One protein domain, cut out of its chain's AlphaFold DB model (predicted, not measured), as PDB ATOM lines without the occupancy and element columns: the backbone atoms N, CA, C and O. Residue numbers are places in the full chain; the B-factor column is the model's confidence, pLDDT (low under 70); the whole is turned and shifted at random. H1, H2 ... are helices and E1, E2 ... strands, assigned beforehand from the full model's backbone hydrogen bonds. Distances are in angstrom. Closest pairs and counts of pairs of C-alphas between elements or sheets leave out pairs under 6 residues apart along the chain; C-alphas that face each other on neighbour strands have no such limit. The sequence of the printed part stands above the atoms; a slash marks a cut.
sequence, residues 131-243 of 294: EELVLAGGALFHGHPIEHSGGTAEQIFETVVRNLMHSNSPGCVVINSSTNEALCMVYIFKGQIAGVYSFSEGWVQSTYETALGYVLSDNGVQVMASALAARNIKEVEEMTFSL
ATOM      1  N   GLU A 131     291.393 294.123 417.995       95.25
ATOM      2  CA  GLU A 131     292.000 293.305 419.059       95.25
ATOM      3  C   GLU A 131     292.770 294.158 420.074       95.25
ATOM      4  O   GLU A 131     292.686 293.913 421.270       95.25
ATOM      5  N   GLU A 132     293.436 295.214 419.617       94.88
ATOM      6  CA  GLU A 132     294.207 296.145 420.450       94.88
ATOM      7  C   GLU A 132     293.333 296.846 421.505       94.88
ATOM      8  O   GLU A 132     293.706 296.908 422.677       94.88
ATOM      9  N   LEU A 133     292.130 297.297 421.120       94.50
ATOM     10  CA  LEU A 133     291.160 297.909 422.035       94.50
ATOM     11  C   LEU A 133     290.538 296.878 422.982       94.50
ATOM     12  O   LEU A 133     290.290 297.191 424.144       94.50
ATOM     13  N   VAL A 134     290.305 295.647 422.515       96.12
ATOM     14  CA  VAL A 134     289.789 294.559 423.360       96.12
ATOM     15  C   VAL A 134     290.817 294.127 424.405       96.12
ATOM     16  O   VAL A 134     290.459 293.940 425.563       96.12
ATOM     17  N   LEU A 135     292.094 294.028 424.034       96.62
ATOM     18  CA  LEU A 135     293.179 293.681 424.952       96.62
ATOM     19  C   LEU A 135     293.447 294.806 425.962       96.62
ATOM     20  O   LEU A 135     293.576 294.532 427.154       96.62
ATOM     21  N   ALA A 136     293.454 296.067 425.519       96.25
ATOM     22  CA  ALA A 136     293.561 297.224 426.407       96.25
ATOM     23  C   ALA A 136     292.359 297.330 427.369       96.25
ATOM     24  O   ALA A 136     292.541 297.464 428.576       96.25
ATOM     25  N   GLY A 137     291.126 297.194 426.862       94.81
ATOM     26  CA  GLY A 137     289.904 297.172 427.676       94.81
ATOM     27  C   GLY A 137     289.807 295.957 428.607       94.81
ATOM     28  O   GLY A 137     289.235 296.055 429.691       94.81
ATOM     29  N   GLY A 138     290.434 294.832 428.248       95.31
ATOM     30  CA  GLY A 138     290.574 293.645 429.097       95.31
ATOM     31  C   GLY A 138     291.264 293.927 430.437       95.31
ATOM     32  O   GLY A 138     290.953 293.277 431.438       95.31
ATOM     33  N   ALA A 139     292.128 294.949 430.495       95.44
ATOM     34  CA  ALA A 139     292.784 295.385 431.726       95.44
ATOM     35  C   ALA A 139     291.806 295.915 432.797       95.44
ATOM     36  O   ALA A 139     292.162 295.957 433.970       95.44
ATOM     37  N   LEU A 140     290.567 296.271 432.445       91.38
ATOM     38  CA  LEU A 140     289.538 296.655 433.423       91.38
ATOM     39  C   LEU A 140     288.966 295.457 434.193       91.38
ATOM     40  O   LEU A 140     288.438 295.630 435.286       91.38
ATOM     41  N   PHE A 141     289.051 294.254 433.617       92.06
ATOM     42  CA  PHE A 141     288.474 293.031 434.180       92.06
ATOM     43  C   PHE A 141     289.518 292.171 434.894       92.06
ATOM     44  O   PHE A 141     289.214 291.565 435.916       92.06
ATOM     45  N   HIS A 142     290.739 292.126 434.352       93.00
ATOM     46  CA  HIS A 142     291.827 291.273 434.848       93.00
ATOM     47  C   HIS A 142     293.178 291.991 434.959       93.00
ATOM     48  O   HIS A 142     294.222 291.353 435.111       93.00
ATOM     49  N   GLY A 143     293.197 293.313 434.792       90.25
ATOM     50  CA  GLY A 143     294.414 294.087 434.972       90.25
ATOM     51  C   GLY A 143     294.706 294.324 436.447       90.25
ATOM     52  O   GLY A 143     293.802 294.432 437.272       90.25
ATOM     53  N   HIS A 144     295.989 294.436 436.767       93.19
ATOM     54  CA  HIS A 144     296.428 294.850 438.092       93.19
ATOM     55  C   HIS A 144     296.394 296.383 438.146       93.19
ATOM     56  O   HIS A 144     296.918 297.010 437.214       93.19
ATOM     57  N   PRO A 145     295.797 296.996 439.186       93.19
ATOM     58  CA  PRO A 145     295.880 298.435 439.390       93.19
ATOM     59  C   PRO A 145     297.341 298.890 439.460       93.19
ATOM     60  O   PRO A 145     298.162 298.263 440.128       93.19
ATOM     61  N   ILE A 146     297.671 299.980 438.771       92.12
ATOM     62  CA  ILE A 146     298.995 300.595 438.845       92.12
ATOM     63  C   ILE A 146     298.999 301.545 440.040       92.12
ATOM     64  O   ILE A 146     298.467 302.653 439.969       92.12
ATOM     65  N   GLU A 147     299.592 301.101 441.143       88.81
ATOM     66  CA  GLU A 147     299.795 301.941 442.323       88.81
ATOM     67  C   GLU A 147     300.751 303.106 442.017       88.81
ATOM     68  O   GLU A 147     301.739 302.962 441.294       88.81
ATOM     69  N   HIS A 148     300.463 304.275 442.593       84.06
ATOM     70  CA  HIS A 148     301.270 305.483 442.453       84.06
ATOM     71  C   HIS A 148     301.415 306.192 443.808       84.06
ATOM     72  O   HIS A 148     300.479 306.276 444.605       84.06
ATOM     73  N   SER A 149     302.605 306.723 444.086       76.56
ATOM     74  CA  SER A 149     302.947 307.331 445.376       76.56
ATOM     75  C   SER A 149     302.521 308.805 445.455       76.56
ATOM     76  O   SER A 149     303.364 309.702 445.444       76.56
ATOM     77  N   GLY A 150     301.210 309.056 445.527       77.94
ATOM     78  CA  GLY A 150     300.646 310.412 445.589       77.94
ATOM     79  C   GLY A 150     300.908 311.242 444.322       77.94
ATOM     80  O   GLY A 150     301.060 310.678 443.240       77.94
ATOM     81  N   GLY A 151     300.950 312.571 444.468       89.00
ATOM     82  CA  GLY A 151     301.190 313.527 443.375       89.00
ATOM     83  C   GLY A 151     299.929 314.224 442.848       89.00
ATOM     84  O   GLY A 151     298.820 313.984 443.328       89.00
ATOM     85  N   THR A 152     300.104 315.119 441.874       94.00
ATOM     86  CA  THR A 152     298.990 315.725 441.122       94.00
ATOM     87  C   THR A 152     298.422 314.738 440.099       94.00
ATOM     88  O   THR A 152     299.105 313.807 439.677       94.00
ATOM     89  N   ALA A 153     297.184 314.959 439.644       95.19
ATOM     90  CA  ALA A 153     296.559 314.130 438.608       95.19
ATOM     91  C   ALA A 153     297.413 314.039 437.325       95.19
ATOM     92  O   ALA A 153     297.530 312.968 436.737       95.19
ATOM     93  N   GLU A 154     298.065 315.143 436.946       96.31
ATOM     94  CA  GLU A 154     299.036 315.225 435.848       96.31
ATOM     95  C   GLU A 154     300.247 314.306 436.070       96.31
ATOM     96  O   GLU A 154     300.543 313.471 435.218       96.31
ATOM     97  N   GLN A 155     300.902 314.391 437.232       95.69
ATOM     98  CA  GLN A 155     302.061 313.551 437.571       95.69
ATOM     99  C   GLN A 155     301.701 312.061 437.602       95.69
ATOM    100  O   GLN A 155     302.482 311.215 437.157       95.69
ATOM    101  N   ILE A 156     300.510 311.737 438.112       96.31
ATOM    102  CA  ILE A 156     299.977 310.374 438.134       96.31
ATOM    103  C   ILE A 156     299.753 309.891 436.699       96.31
ATOM    104  O   ILE A 156     300.257 308.829 436.339       96.31
ATOM    105  N   PHE A 157     299.067 310.683 435.868       97.31
ATOM    106  CA  PHE A 157     298.807 310.370 434.463       97.31
ATOM    107  C   PHE A 157     300.094 310.142 433.666       97.31
ATOM    108  O   PHE A 157     300.247 309.095 433.034       97.31
ATOM    109  N   GLU A 158     301.046 311.074 433.748       96.44
ATOM    110  CA  GLU A 158     302.351 310.967 433.097       96.44
ATOM    111  C   GLU A 158     303.064 309.675 433.518       96.44
ATOM    112  O   GLU A 158     303.565 308.937 432.671       96.44
ATOM    113  N   THR A 159     303.055 309.357 434.818       96.12
ATOM    114  CA  THR A 159     303.700 308.157 435.366       96.12
ATOM    115  C   THR A 159     303.043 306.869 434.869       96.12
ATOM    116  O   THR A 159     303.742 305.986 434.371       96.12
ATOM    117  N   VAL A 160     301.714 306.733 434.963       96.38
ATOM    118  CA  VAL A 160     301.026 305.489 434.566       96.38
ATOM    119  C   VAL A 160     301.062 305.269 433.053       96.38
ATOM    120  O   VAL A 160     301.294 304.142 432.613       96.38
ATOM    121  N   VAL A 161     300.921 306.330 432.250       96.81
ATOM    122  CA  VAL A 161     301.029 306.242 430.787       96.81
ATOM    123  C   VAL A 161     302.461 305.919 430.376       96.81
ATOM    124  O   VAL A 161     302.663 304.997 429.587       96.81
ATOM    125  N   ARG A 162     303.471 306.583 430.961       95.69
ATOM    126  CA  ARG A 162     304.885 306.251 430.729       95.69
ATOM    127  C   ARG A 162     305.166 304.788 431.060       95.69
ATOM    128  O   ARG A 162     305.786 304.114 430.239       95.69
ATOM    129  N   ASN A 163     304.693 304.290 432.202       94.81
ATOM    130  CA  ASN A 163     304.897 302.903 432.624       94.81
ATOM    131  C   ASN A 163     304.268 301.906 431.640       94.81
ATOM    132  O   ASN A 163     304.973 301.015 431.171       94.81
ATOM    133  N   LEU A 164     302.996 302.095 431.265       95.62
ATOM    134  CA  LEU A 164     302.308 301.253 430.275       95.62
ATOM    135  C   LEU A 164     302.993 301.291 428.900       95.62
ATOM    136  O   LEU A 164     303.127 300.260 428.238       95.62
ATOM    137  N   MET A 165     303.467 302.466 428.475       95.69
ATOM    138  CA  MET A 165     304.169 302.604 427.202       95.69
ATOM    139  C   MET A 165     305.537 301.899 427.216       95.69
ATOM    140  O   MET A 165     305.864 301.179 426.277       95.69
ATOM    141  N   HIS A 166     306.323 302.039 428.288       95.25
ATOM    142  CA  HIS A 166     307.649 301.411 428.387       95.25
ATOM    143  C   HIS A 166     307.575 299.894 428.607       95.25
ATOM    144  O   HIS A 166     308.401 299.158 428.068       95.25
ATOM    145  N   SER A 167     306.586 299.403 429.362       93.88
ATOM    146  CA  SER A 167     306.395 297.965 429.583       93.88
ATOM    147  C   SER A 167     305.783 297.240 428.379       93.88
ATOM    148  O   SER A 167     305.790 296.010 428.346       93.88
ATOM    149  N   ASN A 168     305.256 297.981 427.395       94.00
ATOM    150  CA  ASN A 168     304.447 297.480 426.277       94.00
ATOM    151  C   ASN A 168     303.173 296.717 426.699       94.00
ATOM    152  O   ASN A 168     302.540 296.063 425.865       94.00
ATOM    153  N   SER A 169     302.774 296.810 427.971       93.44
ATOM    154  CA  SER A 169     301.605 296.114 428.513       93.44
ATOM    155  C   SER A 169     300.305 296.688 427.937       93.44
ATOM    156  O   SER A 169     300.165 297.912 427.874       93.44
ATOM    157  N   PRO A 170     299.319 295.849 427.568       96.81
ATOM    158  CA  PRO A 170     297.958 296.320 427.344       96.81
ATOM    159  C   PRO A 170     297.429 296.961 428.630       96.81
ATOM    160  O   PRO A 170     297.586 296.392 429.712       96.81
ATOM    161  N   GLY A 171     296.803 298.127 428.536       96.81
ATOM    162  CA  GLY A 171     296.323 298.840 429.711       96.81
ATOM    163  C   GLY A 171     295.179 299.792 429.416       96.81
ATOM    164  O   GLY A 171     294.986 300.237 428.284       96.81
ATOM    165  N   CYS A 172     294.435 300.117 430.466       96.44
ATOM    166  CA  CYS A 172     293.377 301.111 430.424       96.44
ATOM    167  C   CYS A 172     293.603 302.139 431.534       96.44
ATOM    168  O   CYS A 172     293.838 301.765 432.684       96.44
ATOM    169  N   VAL A 173     293.530 303.422 431.181       96.56
ATOM    170  CA  VAL A 173     293.544 304.546 432.121       96.56
ATOM    171  C   VAL A 173     292.162 305.191 432.105       96.56
ATOM    172  O   VAL A 173     291.651 305.533 431.040       96.56
ATOM    173  N   VAL A 174     291.555 305.355 433.274       94.75
ATOM    174  CA  VAL A 174     290.262 306.015 433.474       94.75
ATOM    175  C   VAL A 174     290.512 307.347 434.164       94.75
ATOM    176  O   VAL A 174     291.170 307.401 435.205       94.75
ATOM    177  N   ILE A 175     289.985 308.420 433.579       94.75
ATOM    178  CA  ILE A 175     290.128 309.786 434.081       94.75
ATOM    179  C   ILE A 175     288.752 310.234 434.572       94.75
ATOM    180  O   ILE A 175     287.812 310.318 433.783       94.75
ATOM    181  N   ASN A 176     288.617 310.476 435.876       92.81
ATOM    182  CA  ASN A 176     287.368 310.857 436.538       92.81
ATOM    183  C   ASN A 176     287.425 312.311 437.021       92.81
ATOM    184  O   ASN A 176     288.469 312.782 437.462       92.81
ATOM    185  N   SER A 177     286.291 313.004 437.004       91.38
ATOM    186  CA  SER A 177     286.122 314.326 437.609       91.38
ATOM    187  C   SER A 177     286.293 314.301 439.134       91.38
ATOM    188  O   SER A 177     286.236 313.248 439.776       91.38
ATOM    189  N   SER A 178     286.358 315.492 439.730       89.38
ATOM    190  CA  SER A 178     286.230 315.708 441.178       89.38
ATOM    191  C   SER A 178     284.948 315.110 441.800       89.38
ATOM    192  O   SER A 178     284.927 314.774 442.984       89.38
ATOM    193  N   THR A 179     283.886 314.912 441.007       87.38
ATOM    194  CA  THR A 179     282.622 314.258 441.405       87.38
ATOM    195  C   THR A 179     282.611 312.734 441.211       87.38
ATOM    196  O   THR A 179     281.576 312.100 441.432       87.38
ATOM    197  N   ASN A 180     283.744 312.136 440.824       84.12
ATOM    198  CA  ASN A 180     283.876 310.731 440.428       84.12
ATOM    199  C   ASN A 180     282.927 310.335 439.274       84.12
ATOM    200  O   ASN A 180     282.310 309.266 439.274       84.12
ATOM    201  N   GLU A 181     282.789 311.211 438.276       85.69
ATOM    202  CA  GLU A 181     282.168 310.907 436.984       85.69
ATOM    203  C   GLU A 181     283.273 310.760 435.931       85.69
ATOM    204  O   GLU A 181     284.138 311.626 435.817       85.69
ATOM    205  N   ALA A 182     283.282 309.666 435.165       87.75
ATOM    206  CA  ALA A 182     284.329 309.463 434.164       87.75
ATOM    207  C   ALA A 182     284.234 310.499 433.033       87.75
ATOM    208  O   ALA A 182     283.180 310.665 432.417       87.75
ATOM    209  N   LEU A 183     285.362 311.156 432.764       91.06
ATOM    210  CA  LEU A 183     285.568 312.145 431.709       91.06
ATOM    211  C   LEU A 183     286.024 311.459 430.421       91.06
ATOM    212  O   LEU A 183     285.411 311.639 429.369       91.06
ATOM    213  N   CYS A 184     287.051 310.608 430.511       93.00
ATOM    214  CA  CYS A 184     287.522 309.812 429.382       93.00
ATOM    215  C   CYS A 184     288.207 308.502 429.803       93.00
ATOM    216  O   CYS A 184     288.541 308.281 430.972       93.00
ATOM    217  N   MET A 185     288.409 307.628 428.818       95.25
ATOM    218  CA  MET A 185     289.181 306.392 428.922       95.25
ATOM    219  C   MET A 185     290.280 306.380 427.861       95.25
ATOM    220  O   MET A 185     290.021 306.659 426.689       95.25
ATOM    221  N   VAL A 186     291.495 306.020 428.264       97.06
ATOM    222  CA  VAL A 186     292.665 305.873 427.393       97.06
ATOM    223  C   VAL A 186     293.019 304.396 427.309       97.06
ATOM    224  O   VAL A 186     293.215 303.735 428.328       97.06
ATOM    225  N   TYR A 187     293.110 303.880 426.091       97.44
ATOM    226  CA  TYR A 187     293.461 302.498 425.794       97.44
ATOM    227  C   TYR A 187     294.895 302.459 425.273       97.44
ATOM    228  O   TYR A 187     295.209 303.122 424.284       97.44
ATOM    229  N   ILE A 188     295.769 301.699 425.934       97.56
ATOM    230  CA  ILE A 188     297.192 301.579 425.591       97.56
ATOM    231  C   ILE A 188     297.498 300.132 425.210       97.56
ATOM    232  O   ILE A 188     297.064 299.196 425.880       97.56
ATOM    233  N   PHE A 189     298.247 299.944 424.125       96.00
ATOM    234  CA  PHE A 189     298.665 298.639 423.623       96.00
ATOM    235  C   PHE A 189     300.040 298.749 422.956       96.00
ATOM    236  O   PHE A 189     300.277 299.685 422.198       96.00
ATOM    237  N   LYS A 190     300.959 297.810 423.239       94.12
ATOM    238  CA  LYS A 190     302.308 297.737 422.628       94.12
ATOM    239  C   LYS A 190     303.047 299.085 422.554       94.12
ATOM    240  O   LYS A 190     303.577 299.467 421.512       94.12
ATOM    241  N   GLY A 191     303.039 299.831 423.654       93.88
ATOM    242  CA  GLY A 191     303.770 301.093 423.732       93.88
ATOM    243  C   GLY A 191     303.046 302.314 423.159       93.88
ATOM    244  O   GLY A 191     303.624 303.396 423.163       93.88
ATOM    245  N   GLN A 192     301.810 302.173 422.669       96.44
ATOM    246  CA  GLN A 192     301.081 303.227 421.955       96.44
ATOM    247  C   GLN A 192     299.658 303.415 422.495       96.44
ATOM    248  O   GLN A 192     299.041 302.475 422.995       96.44
ATOM    249  N   ILE A 193     299.119 304.631 422.372       97.06
ATOM    250  CA  ILE A 193     297.713 304.918 422.677       97.06
ATOM    251  C   ILE A 193     296.863 304.420 421.500       97.06
ATOM    252  O   ILE A 193     296.800 305.051 420.449       97.06
ATOM    253  N   ALA A 194     296.209 303.275 421.687       95.19
ATOM    254  CA  ALA A 194     295.315 302.659 420.709       95.19
ATOM    255  C   ALA A 194     293.973 303.406 420.581       95.19
ATOM    256  O   ALA A 194     293.282 303.279 419.570       95.19
ATOM    257  N   GLY A 195     293.586 304.194 421.591       95.31
ATOM    258  CA  GLY A 195     292.353 304.975 421.559       95.31
ATOM    259  C   GLY A 195     292.175 305.906 422.756       95.31
ATOM    260  O   GLY A 195     292.564 305.558 423.869       95.31
ATOM    261  N   VAL A 196     291.524 307.053 422.542       95.94
ATOM    262  CA  VAL A 196     290.995 307.918 423.611       95.94
ATOM    263  C   VAL A 196     289.493 308.102 423.395       95.94
ATOM    264  O   VAL A 196     289.065 308.597 422.352       95.94
ATOM    265  N   TYR A 197     288.692 307.693 424.377       93.25
ATOM    266  CA  TYR A 197     287.236 307.818 424.360       93.25
ATOM    267  C   TYR A 197     286.772 308.819 425.422       93.25
ATOM    268  O   TYR A 197     286.861 308.542 426.617       93.25
ATOM    269  N   SER A 198     286.272 309.970 424.986       91.12
ATOM    270  CA  SER A 198     285.615 310.993 425.803       91.12
ATOM    271  C   SER A 198     284.143 310.642 426.017       91.12
ATOM    272  O   SER A 198     283.435 310.284 425.075       91.12
ATOM    273  N   PHE A 199     283.638 310.785 427.243       86.69
ATOM    274  CA  PHE A 199     282.219 310.557 427.536       86.69
ATOM    275  C   PHE A 199     281.298 311.692 427.071       86.69
ATOM    276  O   PHE A 199     280.087 311.484 426.998       86.69
ATOM    277  N   SER A 200     281.847 312.860 426.725       85.50
ATOM    278  CA  SER A 200     281.109 313.977 426.118       85.50
ATOM    279  C   SER A 200     281.211 314.019 424.591       85.50
ATOM    280  O   SER A 200     280.270 314.460 423.937       85.50
ATOM    281  N   GLU A 201     282.335 313.579 424.017       86.81
ATOM    282  CA  GLU A 201     282.651 313.777 422.589       86.81
ATOM    283  C   GLU A 201     282.779 312.466 421.794       86.81
ATOM    284  O   GLU A 201     282.762 312.481 420.563       86.81
ATOM    285  N   GLY A 202     282.858 311.320 422.473       88.12
ATOM    286  CA  GLY A 202     283.110 310.019 421.862       88.12
ATOM    287  C   GLY A 202     284.593 309.799 421.558       88.12
ATOM    288  O   GLY A 202     285.468 310.190 422.328       88.12
ATOM    289  N   TRP A 203     284.896 309.146 420.436       90.38
ATOM    290  CA  TRP A 203     286.278 308.920 420.006       90.38
ATOM    291  C   TRP A 203     286.949 310.228 419.576       90.38
ATOM    292  O   TRP A 203     286.508 310.873 418.625       90.38
ATOM    293  N   VAL A 204     288.035 310.584 420.263       93.69
ATOM    294  CA  VAL A 204     288.859 311.771 419.988       93.69
ATOM    295  C   VAL A 204     290.260 311.357 419.524       93.69
ATOM    296  O   VAL A 204     290.547 310.170 419.361       93.69
ATOM    297  N   GLN A 205     291.136 312.326 419.251       95.50
ATOM    298  CA  GLN A 205     292.486 312.043 418.767       95.50
ATOM    299  C   GLN A 205     293.282 311.203 419.786       95.50
ATOM    300  O   GLN A 205     293.396 311.554 420.957       95.50
ATOM    301  N   SER A 206     293.842 310.083 419.323       95.88
ATOM    302  CA  SER A 206     294.546 309.096 420.153       95.88
ATOM    303  C   SER A 206     295.984 309.517 420.486       95.88
ATOM    304  O   SER A 206     296.938 308.834 420.119       95.88
ATOM    305  N   THR A 207     296.158 310.666 421.140       97.12
ATOM    306  CA  THR A 207     297.471 311.203 421.539       97.12
ATOM    307  C   THR A 207     297.563 311.465 423.039       97.12
ATOM    308  O   THR A 207     296.557 311.552 423.748       97.12
ATOM    309  N   TYR A 208     298.802 311.591 423.524       97.44
ATOM    310  CA  TYR A 208     299.096 311.902 424.920       97.44
ATOM    311  C   TYR A 208     298.525 313.270 425.309       97.44
ATOM    312  O   TYR A 208     297.897 313.408 426.353       97.44
ATOM    313  N   GLU A 209     298.672 314.256 424.426       97.94
ATOM    314  CA  GLU A 209     298.260 315.645 424.627       97.94
ATOM    315  C   GLU A 209     296.736 315.771 424.749       97.94
ATOM    316  O   GLU A 209     296.244 316.484 425.622       97.94
ATOM    317  N   THR A 210     295.975 315.041 423.924       97.19
ATOM    318  CA  THR A 210     294.507 315.017 424.009       97.19
ATOM    319  C   THR A 210     294.039 314.398 425.323       97.19
ATOM    320  O   THR A 210     293.152 314.944 425.974       97.19
ATOM    321  N   ALA A 211     294.652 313.293 425.754       97.00
ATOM    322  CA  ALA A 211     294.309 312.655 427.022       97.00
ATOM    323  C   ALA A 211     294.702 313.514 428.243       97.00
ATOM    324  O   ALA A 211     293.890 313.684 429.155       97.00
ATOM    325  N   LEU A 212     295.892 314.127 428.227       97.75
ATOM    326  CA  LEU A 212     296.352 315.079 429.244       97.75
ATOM    327  C   LEU A 212     295.425 316.304 429.341       97.75
ATOM    328  O   LEU A 212     295.172 316.794 430.438       97.75
ATOM    329  N   GLY A 213     294.849 316.754 428.221       97.06
ATOM    330  CA  GLY A 213     293.852 317.828 428.202       97.06
ATOM    331  C   GLY A 213     292.647 317.569 429.118       97.06
ATOM    332  O   GLY A 213     292.196 318.490 429.797       97.06
ATOM    333  N   TYR A 214     292.172 316.320 429.224       95.69
ATOM    334  CA  TYR A 214     291.113 315.960 430.179       95.69
ATOM    335  C   TYR A 214     291.607 315.945 431.631       95.69
ATOM    336  O   TYR A 214     290.848 316.310 432.528       95.69
ATOM    337  N   VAL A 215     292.871 315.589 431.879       96.75
ATOM    338  CA  VAL A 215     293.472 315.640 433.227       96.75
ATOM    339  C   VAL A 215     293.558 317.069 433.758       96.75
ATOM    340  O   VAL A 215     293.307 317.306 434.936       96.75
ATOM    341  N   LEU A 216     293.877 318.021 432.880       95.88
ATOM    342  CA  LEU A 216     294.020 319.442 433.202       95.88
ATOM    343  C   LEU A 216     292.685 320.215 433.152       95.88
ATOM    344  O   LEU A 216     292.676 321.431 433.338       95.88
ATOM    345  N   SER A 217     291.561 319.535 432.885       91.44
ATOM    346  CA  SER A 217     290.262 320.187 432.648       91.44
ATOM    347  C   SER A 217     289.511 320.625 433.915       91.44
ATOM    348  O   SER A 217     288.699 321.547 433.842       91.44
ATOM    349  N   ASP A 218     289.780 320.003 435.069       87.88
ATOM    350  CA  ASP A 218     289.149 320.313 436.360       87.88
ATOM    351  C   ASP A 218     290.141 320.132 437.525       87.88
ATOM    352  O   ASP A 218     291.072 319.326 437.470       87.88
ATOM    353  N   ASN A 219     289.924 320.864 438.617       83.31
ATOM    354  CA  ASN A 219     290.691 320.694 439.845       83.31
ATOM    355  C   ASN A 219     290.163 319.489 440.634       83.31
ATOM    356  O   ASN A 219     288.991 319.431 440.991       83.31
ATOM    357  N   GLY A 220     291.048 318.551 440.978       88.00
ATOM    358  CA  GLY A 220     290.666 317.337 441.709       88.00
ATOM    359  C   GLY A 220     290.235 316.169 440.819       88.00
ATOM    360  O   GLY A 220     289.618 315.234 441.325       88.00
ATOM    361  N   VAL A 221     290.586 316.196 439.526       93.88
ATOM    362  CA  VAL A 221     290.555 315.004 438.663       93.88
ATOM    363  C   VAL A 221     291.296 313.840 439.325       93.88
ATOM    364  O   VAL A 221     292.349 314.013 439.941       93.88
ATOM    365  N   GLN A 222     290.750 312.637 439.171       93.50
ATOM    366  CA  GLN A 222     291.349 311.387 439.622       93.50
ATOM    367  C   GLN A 222     291.743 310.538 438.417       93.50
ATOM    368  O   GLN A 222     290.984 310.414 437.455       93.50
ATOM    369  N   VAL A 223     292.921 309.926 438.485       95.12
ATOM    370  CA  VAL A 223     293.457 309.063 437.432       95.12
ATOM    371  C   VAL A 223     293.636 307.670 438.013       95.12
ATOM    372  O   VAL A 223     294.335 307.495 439.005       95.12
ATOM    373  N   MET A 224     292.994 306.684 437.396       94.69
ATOM    374  CA  MET A 224     293.120 305.271 437.745       94.69
ATOM    375  C   MET A 224     293.666 304.527 436.533       94.69
ATOM    376  O   MET A 224     293.243 304.802 435.414       94.69
ATOM    377  N   ALA A 225     294.574 303.576 436.724       95.56
ATOM    378  CA  ALA A 225     295.120 302.787 435.625       95.56
ATOM    379  C   ALA A 225     295.234 301.313 436.004       95.56
ATOM    380  O   ALA A 225     295.596 300.994 437.134       95.56
ATOM    381  N   SER A 226     294.986 300.436 435.034       96.44
ATOM    382  CA  SER A 226     295.185 298.992 435.163       96.44
ATOM    383  C   SER A 226     296.020 298.461 434.003       96.44
ATOM    384  O   SER A 226     295.797 298.838 432.850       96.44
ATOM    385  N   ALA A 227     296.950 297.553 434.301       96.62
ATOM    386  CA  ALA A 227     297.775 296.851 433.317       96.62
ATOM    387  C   ALA A 227     297.381 295.371 433.234       96.62
ATOM    388  O   ALA A 227     297.360 294.671 434.250       96.62
ATOM    389  N   LEU A 228     297.100 294.869 432.031       95.31
ATOM    390  CA  LEU A 228     296.886 293.444 431.794       95.31
ATOM    391  C   LEU A 228     298.218 292.699 431.967       95.31
ATOM    392  O   LEU A 228     299.214 293.040 431.329       95.31
ATOM    393  N   ALA A 229     298.239 291.673 432.821       89.94
ATOM    394  CA  ALA A 229     299.465 290.928 433.125       89.94
ATOM    395  C   ALA A 229     299.930 290.003 431.982       89.94
ATOM    396  O   ALA A 229     301.103 289.625 431.950       89.94
ATOM    397  N   ALA A 230     299.026 289.649 431.063       91.06
ATOM    398  CA  ALA A 230     299.295 288.744 429.952       91.06
ATOM    399  C   ALA A 230     300.316 289.328 428.962       91.06
ATOM    400  O   ALA A 230     300.134 290.408 428.398       91.06
ATOM    401  N   ARG A 231     301.384 288.570 428.720       88.06
ATOM    402  CA  ARG A 231     302.540 288.935 427.886       88.06
ATOM    403  C   ARG A 231     302.398 288.476 426.437       88.06
ATOM    404  O   ARG A 231     303.162 288.896 425.571       88.06
ATOM    405  N   ASN A 232     301.458 287.575 426.173       91.31
ATOM    406  CA  ASN A 232     301.193 286.985 424.865       91.31
ATOM    407  C   ASN A 232     299.731 286.521 424.770       91.31
ATOM    408  O   ASN A 232     299.009 286.479 425.762       91.31
ATOM    409  N   ILE A 233     299.300 286.155 423.561       93.69
ATOM    410  CA  ILE A 233     297.906 285.779 423.287       93.69
ATOM    411  C   ILE A 233     297.470 284.507 424.032       93.69
ATOM    412  O   ILE A 233     296.321 284.434 424.446       93.69
ATOM    413  N   LYS A 234     298.371 283.545 424.274       94.00
ATOM    414  CA  LYS A 234     298.043 282.316 425.015       94.00
ATOM    415  C   LYS A 234     297.676 282.623 426.470       94.00
ATOM    416  O   LYS A 234     296.677 282.120 426.965       94.00
ATOM    417  N   GLU A 235     298.443 283.495 427.124       95.00
ATOM    418  CA  GLU A 235     298.126 283.973 428.478       95.00
ATOM    419  C   GLU A 235     296.787 284.730 428.513       95.00
ATOM    420  O   GLU A 235     296.032 284.573 429.463       95.00
ATOM    421  N   VAL A 236     296.435 285.489 427.463       95.06
ATOM    422  CA  VAL A 236     295.094 286.099 427.350       95.06
ATOM    423  C   VAL A 236     294.012 285.025 427.220       95.06
ATOM    424  O   VAL A 236     292.997 285.101 427.905       95.06
ATOM    425  N   GLU A 237     294.207 284.025 426.358       93.81
ATOM    426  CA  GLU A 237     293.246 282.935 426.139       93.81
ATOM    427  C   GLU A 237     292.979 282.136 427.426       93.81
ATOM    428  O   GLU A 237     291.822 281.813 427.703       93.81
ATOM    429  N   GLU A 238     293.999 281.911 428.260       94.12
ATOM    430  CA  GLU A 238     293.885 281.286 429.591       94.12
ATOM    431  C   GLU A 238     293.023 282.097 430.581       94.12
ATOM    432  O   GLU A 238     292.460 281.531 431.517       94.12
ATOM    433  N   MET A 239     292.851 283.404 430.350       94.31
ATOM    434  CA  MET A 239     291.989 284.297 431.141       94.31
ATOM    435  C   MET A 239     290.545 284.366 430.603       94.31
ATOM    436  O   MET A 239     289.693 285.036 431.192       94.31
ATOM    437  N   THR A 240     290.251 283.688 429.485       95.88
ATOM    438  CA  THR A 240     288.937 283.713 428.821       95.88
ATOM    439  C   THR A 240     288.121 282.435 429.025       95.88
ATOM    440  O   THR A 240     288.665 281.337 429.151       95.88
ATOM    441  N   PHE A 241     286.793 282.549 428.952       95.56
ATOM    442  CA  PHE A 241     285.859 281.412 428.996       95.56
ATOM    443  C   PHE A 241     284.918 281.375 427.778       95.56
ATOM    444  O   PHE A 241     284.774 282.356 427.049       95.56
ATOM    445  N   SER A 242     284.294 280.228 427.514       95.12
ATOM    446  CA  SER A 242     283.389 280.004 426.380       95.12
ATOM    447  C   SER A 242     282.136 280.879 426.476       95.12
ATOM    448  O   SER A 242     281.448 280.901 427.497       95.12
ATOM    449  N   LEU A 243     281.807 281.562 425.376       93.00
ATOM    450  CA  LEU A 243     280.634 282.436 425.262       93.00
ATOM    451  C   LEU A 243     279.314 281.649 425.330       93.00
ATOM    452  O   LEU A 243     278.317 282.130 425.862       93.00
TER     453      LEU A 243
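AT A GLANCE: This is residues 131 to 243 of the 294 residues of an uncharacterized protein of Candidatus Melainabacteria bacterium (UniProt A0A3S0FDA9). A strongly twisted sheet of six strands lies between helices, with H2 and H3 packed over one face and H1 crossing the other. The small helix H4 sits off the sheet, past the end of E6, at one end of the longest axis. The printed part has 113 residues, with four named helices and six named strands in the order H1 E1 H2 E2 E3 E4 E5 H3 E6 H4. The sheet runs E1 E6 E2 E3 E4 E5, all antiparallel, and the class is mixed, helices and strands. The whole is compact, with a radius of gyration of the C-alphas of 13.7 A and spans of 42 by 31 by 23 A.

IN THESE COORDINATES: Begin with the sheet: E3, residues 182 to 189, is 20.8 A long, and E6, residues 222 to 228, is 20.3 A. Look next at E4, residues 192 to 198, 17.7 A, and E2, residues 171 to 176, 16.5 A. The short strands are E1, residues 143 to 145, and E5, residues 202 to 204. Find C-alpha 153 at (296.559, 314.130, 438.608); from there H2 runs 21.0 A to residue 167. H1, residues 131 to 142, starts at (292.000, 293.305, 419.059) and is 15.9 A long. H3 is residues 208 to 215, and H4, residues 233 to 238, ends at (293.885, 281.286, 429.591).

HOW THE PARTS SIT: E2, E3, E4 and E5 form a meander, each strand the antiparallel neighbour of the one before; look for N 173 and O 186 at 2.9 A, N 187 and O 195 at 2.8 A, and N 198 and O 202 at 2.8 A. On the other side of E2 is E6, with N 174 and O 224 at 2.8 A, and then the edge strand E1, with N 144 and O 227 at 2.9 A. E1, H2 and E2 make a split strand-helix-strand unit, two strands running the same way with E6 between them, and its crossover is right-handed. H2 runs along the strands at a height over the sheet of 8.8 A. On the same face H3 lies over E3 at 8.0 A; residues 153 to 157 of H2 touch it, closest at the C-alphas of Glu 154 and Val 215, 6.2 A. On the opposite face H1 is at 7.0 A, and it only just runs across the strands, at 62 degrees to E3 on the local plane. H4 is not on the sheet and only just apart from H1, 8.2 A at the closest. Every O i to N i+4 pair is within hydrogen-bond range in H2 and H4, against 5 of 8 in H1 and 3 of 4 in H3.

THE WHOLE: The two C-alphas farthest apart, those of Asn 219 and Ser 242, are 43.5 A from each other. The printed part has no cut and no long link. Its mean pLDDT is 93.4, and no printed residue is under 70.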